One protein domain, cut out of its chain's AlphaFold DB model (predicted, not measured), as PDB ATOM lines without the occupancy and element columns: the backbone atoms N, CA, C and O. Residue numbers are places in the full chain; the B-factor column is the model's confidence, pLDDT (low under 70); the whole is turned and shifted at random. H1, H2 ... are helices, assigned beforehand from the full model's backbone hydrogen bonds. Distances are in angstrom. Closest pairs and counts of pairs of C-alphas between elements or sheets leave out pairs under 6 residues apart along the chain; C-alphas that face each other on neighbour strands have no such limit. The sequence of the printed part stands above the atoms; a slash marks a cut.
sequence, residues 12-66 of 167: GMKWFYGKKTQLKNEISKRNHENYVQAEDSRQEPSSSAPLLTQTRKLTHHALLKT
ATOM      1  N   GLY A  12      -6.612 -47.647 -57.760       77.12
ATOM      2  CA  GLY A  12      -6.741 -47.870 -56.316       77.12
ATOM      3  C   GLY A  12      -6.276 -46.664 -55.495       77.12
ATOM      4  O   GLY A  12      -6.959 -46.244 -54.559       77.12
ATOM      5  N   MET A  13      -5.179 -46.023 -55.910       81.25
ATOM      6  CA  MET A  13      -4.720 -44.762 -55.317       81.25
ATOM      7  C   MET A  13      -5.755 -43.644 -55.487       81.25
ATOM      8  O   MET A  13      -6.092 -42.963 -54.518       81.25
ATOM      9  N   LYS A  14      -6.320 -43.465 -56.688       82.56
ATOM     10  CA  LYS A  14      -7.326 -42.420 -56.948       82.56
ATOM     11  C   LYS A  14      -8.569 -42.575 -56.065       82.56
ATOM     12  O   LYS A  14      -9.055 -41.582 -55.524       82.56
ATOM     13  N   TRP A  15      -9.061 -43.802 -55.891       80.75
ATOM     14  CA  TRP A  15     -10.197 -44.081 -55.009       80.75
ATOM     15  C   TRP A  15      -9.884 -43.738 -53.547       80.75
ATOM     16  O   TRP A  15     -10.655 -43.025 -52.900       80.75
ATOM     17  N   PHE A  16      -8.717 -44.159 -53.053       86.31
ATOM     18  CA  PHE A  16      -8.272 -43.877 -51.689       86.31
ATOM     19  C   PHE A  16      -8.167 -42.366 -51.413       86.31
ATOM     20  O   PHE A  16      -8.702 -41.867 -50.417       86.31
ATOM     21  N   TYR A  17      -7.552 -41.600 -52.320       85.25
ATOM     22  CA  TYR A  17      -7.454 -40.142 -52.178       85.25
ATOM     23  C   TYR A  17      -8.805 -39.428 -52.349       85.25
ATOM     24  O   TYR A  17      -9.038 -38.398 -51.705       85.25
ATOM     25  N   GLY A  18      -9.722 -39.992 -53.139       85.81
ATOM     26  CA  GLY A  18     -11.108 -39.532 -53.228       85.81
ATOM     27  C   GLY A  18     -11.833 -39.660 -51.887       85.81
ATOM     28  O   GLY A  18     -12.351 -38.672 -51.365       85.81
ATOM     29  N   LYS A  19     -11.779 -40.848 -51.272       90.25
ATOM     30  CA  LYS A  19     -12.355 -41.113 -49.944       90.25
ATOM     31  C   LYS A  19     -11.752 -40.228 -48.853       90.25
ATOM     32  O   LYS A  19     -12.489 -39.668 -48.046       90.25
ATOM     33  N   LYS A  20     -10.427 -40.036 -48.857       90.62
ATOM     34  CA  LYS A  20      -9.740 -39.134 -47.915       90.62
ATOM     35  C   LYS A  20     -10.247 -37.697 -48.032       90.62
ATOM     36  O   LYS A  20     -10.449 -37.029 -47.021       90.62
ATOM     37  N   THR A  21     -10.448 -37.218 -49.256       86.19
ATOM     38  CA  THR A  21     -10.982 -35.873 -49.507       86.19
ATOM     39  C   THR A  21     -12.429 -35.754 -49.042       86.19
ATOM     40  O   THR A  21     -12.769 -34.787 -48.367       86.19
ATOM     41  N   GLN A  22     -13.257 -36.759 -49.331       87.38
ATOM     42  CA  GLN A  22     -14.645 -36.806 -48.877       87.38
ATOM     43  C   GLN A  22     -14.736 -36.729 -47.348       87.38
ATOM     44  O   GLN A  22     -15.460 -35.891 -46.822       87.38
ATOM     45  N   LEU A  23     -13.949 -37.543 -46.638       90.38
ATOM     46  CA  LEU A  23     -13.933 -37.546 -45.175       90.38
ATOM     47  C   LEU A  23     -13.519 -36.184 -44.600       90.38
ATOM     48  O   LEU A  23     -14.142 -35.699 -43.662       90.38
ATOM     49  N   LYS A  24     -12.499 -35.540 -45.179       87.62
ATOM     50  CA  LYS A  24     -12.081 -34.192 -44.765       87.62
ATOM     51  C   LYS A  24     -13.190 -33.162 -44.953       87.62
ATOM     52  O   LYS A  24     -13.410 -32.361 -44.054       87.62
ATOM     53  N   ASN A  25     -13.888 -33.200 -46.088       86.50
ATOM     54  CA  ASN A  25     -14.990 -32.280 -46.362       86.50
ATOM     55  C   ASN A  25     -16.129 -32.456 -45.352       86.50
ATOM     56  O   ASN A  25     -16.633 -31.467 -44.831       86.50
ATOM     57  N   GLU A  26     -16.489 -33.700 -45.033       90.62
ATOM     58  CA  GLU A  26     -17.509 -34.009 -44.026       90.62
ATOM     59  C   GLU A  26     -17.116 -33.516 -42.628       90.62
ATOM     60  O   GLU A  26     -17.928 -32.908 -41.936       90.62
ATOM     61  N   ILE A  27     -15.858 -33.714 -42.219       91.06
ATOM     62  CA  ILE A  27     -15.353 -33.192 -40.938       91.06
ATOM     63  C   ILE A  27     -15.419 -31.662 -40.919       91.06
ATOM     64  O   ILE A  27     -15.927 -31.077 -39.965       91.06
ATOM     65  N   SER A  28     -14.942 -31.002 -41.977       87.50
ATOM     66  CA  SER A  28     -15.000 -29.543 -42.084       87.50
ATOM     67  C   SER A  28     -16.434 -29.018 -42.038       87.50
ATOM     68  O   SER A  28     -16.676 -28.009 -41.383       87.50
ATOM     69  N   LYS A  29     -17.379 -29.719 -42.674       87.12
ATOM     70  CA  LYS A  29     -18.802 -29.373 -42.652       87.12
ATOM     71  C   LYS A  29     -19.367 -29.424 -41.232       87.12
ATOM     72  O   LYS A  29     -19.913 -28.427 -40.777       87.12
ATOM     73  N   ARG A  30     -19.152 -30.521 -40.499       91.69
ATOM     74  CA  ARG A  30     -19.633 -30.658 -39.109       91.69
ATOM     75  C   ARG A  30     -19.012 -29.631 -38.166       91.69
ATOM     76  O   ARG A  30     -19.702 -29.075 -37.321       91.69
ATOM     77  N   ASN A  31     -17.715 -29.362 -38.314       88.81
ATOM     78  CA  ASN A  31     -17.036 -28.351 -37.502       88.81
ATOM     79  C   ASN A  31     -17.609 -26.953 -37.758       88.81
ATOM     80  O   ASN A  31     -17.788 -26.182 -36.820       88.81
ATOM     81  N   HIS A  32     -17.904 -26.637 -39.019       87.38
ATOM     82  CA  HIS A  32     -18.537 -25.378 -39.384       87.38
ATOM     83  C   HIS A  32     -19.963 -25.282 -38.832       87.38
ATOM     84  O   HIS A  32     -20.285 -24.289 -38.194       87.38
ATOM     85  N   GLU A  33     -20.783 -26.322 -38.991       87.69
ATOM     86  CA  GLU A  33     -22.140 -26.371 -38.429       87.69
ATOM     87  C   GLU A  33     -22.136 -26.156 -36.909       87.69
ATOM     88  O   GLU A  33     -22.911 -25.348 -36.399       87.69
ATOM     89  N   ASN A  34     -21.212 -26.804 -36.194       90.69
ATOM     90  CA  ASN A  34     -21.046 -26.623 -34.753       90.69
ATOM     91  C   ASN A  34     -20.647 -25.179 -34.402       90.69
ATOM     92  O   ASN A  34     -21.246 -24.570 -33.521       90.69
ATOM     93  N   TYR A  35     -19.695 -24.588 -35.134       87.50
ATOM     94  CA  TYR A  35     -19.312 -23.188 -34.940       87.50
ATOM     95  C   TYR A  35     -20.495 -22.226 -35.124       87.50
ATOM     96  O   TYR A  35     -20.721 -21.364 -34.281       87.50
ATOM     97  N   VAL A  36     -21.280 -22.401 -36.190       85.56
ATOM     98  CA  VAL A  36     -22.470 -21.580 -36.455       85.56
ATOM     99  C   VAL A  36     -23.499 -21.722 -35.334       85.56
ATOM    100  O   VAL A  36     -24.063 -20.729 -34.887       85.56
ATOM    101  N   GLN A  37     -23.725 -22.944 -34.850       86.94
ATOM    102  CA  GLN A  37     -24.652 -23.206 -33.751       86.94
ATOM    103  C   GLN A  37     -24.178 -22.591 -32.427       86.94
ATOM    104  O   GLN A  37     -24.990 -22.058 -31.672       86.94
ATOM    105  N   ALA A  38     -22.876 -22.655 -32.143       87.69
ATOM    106  CA  ALA A  38     -22.277 -22.037 -30.967       87.69
ATOM    107  C   ALA A  38     -22.340 -20.502 -31.018       87.69
ATOM    108  O   ALA A  38     -22.449 -19.866 -29.975       87.69
ATOM    109  N   GLU A  39     -22.283 -19.905 -32.208       83.81
ATOM    110  CA  GLU A  39     -22.423 -18.458 -32.368       83.81
ATOM    111  C   GLU A  39     -23.896 -18.013 -32.308       83.81
ATOM    112  O   GLU A  39     -24.198 -17.001 -31.687       83.81
ATOM    113  N   ASP A  40     -24.835 -18.801 -32.844       82.88
ATOM    114  CA  ASP A  40     -26.279 -18.546 -32.700       82.88
ATOM    115  C   ASP A  40     -26.759 -18.651 -31.238       82.88
ATOM    116  O   ASP A  40     -27.680 -17.938 -30.837       82.88
ATOM    117  N   SER A  41     -26.167 -19.549 -30.439       80.88
ATOM    118  CA  SER A  41     -26.528 -19.738 -29.024       80.88
ATOM    119  C   SER A  41     -25.959 -18.660 -28.103       80.88
ATOM    120  O   SER A  41     -26.428 -18.504 -26.972       80.88
ATOM    121  N   ARG A  42     -24.985 -17.876 -28.579       80.00
ATOM    122  CA  ARG A  42     -24.537 -16.653 -27.910       80.00
ATOM    123  C   ARG A  42     -25.627 -15.604 -28.076       80.00
ATOM    124  O   ARG A  42     -25.646 -14.826 -29.023       80.00
ATOM    125  N   GLN A  43     -26.573 -15.631 -27.143       67.38
ATOM    126  CA  GLN A  43     -27.675 -14.687 -27.055       67.38
ATOM    127  C   GLN A  43     -27.136 -13.248 -27.140       67.38
ATOM    128  O   GLN A  43     -26.351 -12.822 -26.291       67.38
ATOM    129  N   GLU A  44     -27.566 -12.488 -28.150       67.62
ATOM    130  CA  GLU A  44     -27.353 -11.039 -28.167       67.62
ATOM    131  C   GLU A  44     -28.067 -10.432 -26.948       67.62
ATOM    132  O   GLU A  44     -29.258 -10.713 -26.754       67.62
ATOM    133  N   PRO A  45     -27.378  -9.630 -26.113       71.25
ATOM    134  CA  PRO A  45     -27.994  -9.012 -24.946       71.25
ATOM    135  C   PRO A  45     -29.203  -8.175 -25.375       71.25
ATOM    136  O   PRO A  45     -29.161  -7.527 -26.423       71.25
ATOM    137  N   SER A  46     -30.278  -8.199 -24.576       68.81
ATOM    138  CA  SER A  46     -31.516  -7.441 -24.809       68.81
ATOM    139  C   SER A  46     -31.192  -5.991 -25.175       68.81
ATOM    140  O   SER A  46     -30.789  -5.195 -24.330       68.81
ATOM    141  N   SER A  47     -31.291  -5.686 -26.468       66.31
ATOM    142  CA  SER A  47     -30.669  -4.506 -27.060       66.31
ATOM    143  C   SER A  47     -31.656  -3.351 -27.140       66.31
ATOM    144  O   SER A  47     -32.785  -3.504 -27.603       66.31
ATOM    145  N   SER A  48     -31.176  -2.167 -26.760       80.06
ATOM    146  CA  SER A  48     -31.872  -0.882 -26.910       80.06
ATOM    147  C   SER A  48     -32.169  -0.522 -28.384       80.06
ATOM    148  O   SER A  48     -32.947   0.386 -28.663       80.06
ATOM    149  N   ALA A  49     -31.587  -1.247 -29.353       86.19
ATOM    150  CA  ALA A  49     -31.727  -1.007 -30.790       86.19
ATOM    151  C   ALA A  49     -32.345  -2.225 -31.524       86.19
ATOM    152  O   ALA A  49     -31.617  -3.078 -32.058       86.19
ATOM    153  N   PRO A  50     -33.686  -2.323 -31.612       83.94
ATOM    154  CA  PRO A  50     -34.365  -3.478 -32.209       83.94
ATOM    155  C   PRO A  50     -34.065  -3.643 -33.708       83.94
ATOM    156  O   PRO A  50     -33.870  -4.766 -34.174       83.94
ATOM    157  N   LEU A  51     -33.933  -2.537 -34.452       89.12
ATOM    158  CA  LEU A  51     -33.610  -2.564 -35.885       89.12
ATOM    159  C   LEU A  51     -32.212  -3.141 -36.146       89.12
ATOM    160  O   LEU A  51     -32.036  -3.998 -37.009       89.12
ATOM    161  N   LEU A  52     -31.216  -2.714 -35.366       87.31
ATOM    162  CA  LEU A  52     -29.848  -3.221 -35.489       87.31
ATOM    163  C   LEU A  52     -29.784  -4.715 -35.151       87.31
ATOM    164  O   LEU A  52     -29.084  -5.475 -35.816       87.31
ATOM    165  N   THR A  53     -30.577  -5.142 -34.166       86.06
ATOM    166  CA  THR A  53     -30.701  -6.549 -33.772       86.06
ATOM    167  C   THR A  53     -31.282  -7.391 -34.912       86.06
ATOM    168  O   THR A  53     -30.766  -8.468 -35.211       86.06
ATOM    169  N   GLN A  54     -32.322  -6.898 -35.592       87.69
ATOM    170  CA  GLN A  54     -32.902  -7.559 -36.764       87.69
ATOM    171  C   GLN A  54     -31.885  -7.672 -37.909       87.69
ATOM    172  O   GLN A  54     -31.703  -8.760 -38.462       87.69
ATOM    173  N   THR A  55     -31.176  -6.585 -38.226       90.94
ATOM    174  CA  THR A  55     -30.139  -6.578 -39.268       90.94
ATOM    175  C   THR A  55     -28.994  -7.526 -38.926       90.94
ATOM    176  O   THR A  55     -28.565  -8.298 -39.779       90.94
ATOM    177  N   ARG A  56     -28.530  -7.543 -37.670       86.06
ATOM    178  CA  ARG A  56     -27.481  -8.463 -37.218       86.06
ATOM    179  C   ARG A  56     -27.907  -9.916 -37.386       86.06
ATOM    180  O   ARG A  56     -27.122 -10.691 -37.915       86.06
ATOM    181  N   LYS A  57     -29.144 -10.276 -37.024       84.69
ATOM    182  CA  LYS A  57     -29.686 -11.635 -37.221       84.69
ATOM    183  C   LYS A  57     -29.702 -12.045 -38.696       84.69
ATOM    184  O   LYS A  57     -29.249 -13.139 -39.028       84.69
ATOM    185  N   LEU A  58     -30.186 -11.168 -39.578       86.44
ATOM    186  CA  LEU A  58     -30.237 -11.429 -41.022       86.44
ATOM    187  C   LEU A  58     -28.832 -11.591 -41.620       86.44
ATOM    188  O   LEU A  58     -28.562 -12.568 -42.319       86.44
ATOM    189  N   THR A  59     -27.920 -10.671 -41.305       88.06
ATOM    190  CA  THR A  59     -26.544 -10.692 -41.814       88.06
ATOM    191  C   THR A  59     -25.743 -11.861 -41.242       88.06
ATOM    192  O   THR A  59     -25.003 -12.500 -41.979       88.06
ATOM    193  N   HIS A  60     -25.920 -12.197 -39.961       83.62
ATOM    194  CA  HIS A  60     -25.291 -13.359 -39.327       83.62
ATOM    195  C   HIS A  60     -25.680 -14.657 -40.039       83.62
ATOM    196  O   HIS A  60     -24.818 -15.437 -40.437       83.62
ATOM    197  N   HIS A  61     -26.980 -14.837 -40.295       82.69
ATOM    198  CA  HIS A  61     -27.482 -15.962 -41.076       82.69
ATOM    199  C   HIS A  61     -26.889 -15.975 -42.493       82.69
ATOM    200  O   HIS A  61     -26.445 -17.015 -42.971       82.69
ATOM    201  N   ALA A  62     -26.835 -14.834 -43.180       84.50
ATOM    202  CA  ALA A  62     -26.249 -14.766 -44.513       84.50
ATOM    203  C   ALA A  62     -24.758 -15.148 -44.509       84.50
ATOM    204  O   ALA A  62     -24.348 -16.038 -45.241       84.50
ATOM    205  N   LEU A  63     -23.943 -14.532 -43.659       83.38
ATOM    206  CA  LEU A  63     -22.490 -14.706 -43.693       83.38
ATOM    207  C   LEU A  63     -22.021 -16.068 -43.176       83.38
ATOM    208  O   LEU A  63     -21.021 -16.586 -43.669       83.38
ATOM    209  N   LEU A  64     -22.713 -16.627 -42.181       81.00
ATOM    210  CA  LEU A  64     -22.280 -17.855 -41.518       81.00
ATOM    211  C   LEU A  64     -23.071 -19.098 -41.932       81.00
ATOM    212  O   LEU A  64     -22.485 -20.173 -41.952       81.00
ATOM    213  N   LYS A  65     -24.368 -18.992 -42.267       76.69
ATOM    214  CA  LYS A  65     -25.188 -20.153 -42.682       76.69
ATOM    215  C   LYS A  65     -25.267 -20.332 -44.185       76.69
ATOM    216  O   LYS A  65     -25.391 -21.468 -44.647       76.69
ATOM    217  N   THR A  66     -25.241 -19.250 -44.966       72.62
ATOM    218  CA  THR A  66     -25.191 -19.419 -46.421       72.62
ATOM    219  C   THR A  66     -23.772 -19.795 -46.783       72.62
ATOM    220  O   THR A  66     -22.840 -19.049 -46.523       72.62
TER     221      THR A  66
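This is residues 12 to 66 of the 167 residues of the protein "Sodium channel modifier 1-like" of Salmo trutta (UniProt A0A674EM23). A long straight helix, H1, is followed by a loop and a shorter helix, H2, which folds back nearly antiparallel, so that the whole is a loose, open hook. Only the last part of H2 comes near H1, and residues 12 to 31 of H1 stick out as a long free arm. The printed part has 55 residues with two named helices, H1 then H2, and no named strand, an all-helix class. It is extended, with a radius of gyration of the C-alphas of 17.7 A, a rod spanning 61 by 16 by 5 A.

H1, residues 12 to 40, begins at C-alpha 12 (-6.741, -47.870, -56.316) and is 42.4 A long from first to last C-alpha. H2, residues 50 to 65, is 21.7 A long and ends at C-alpha 65 (-25.188, -20.153, -42.682).

H1 and H2 are close but not clearly touching; their closest C-alphas, of Val 36 and Leu 64, are 6.3 A apart. They run opposite ways at a shallow tilt of 10 degrees. In H1 and H2 every O i to N i+4 pair is within hydrogen-bond range.

The C-alphas farthest apart, of Gly 12 and Ser 48, are 60.9 A apart. The printed part has no cut, and the link from H1 to H2 is short. Residues 43 to 44 and 46 to 47 have pLDDT under 70.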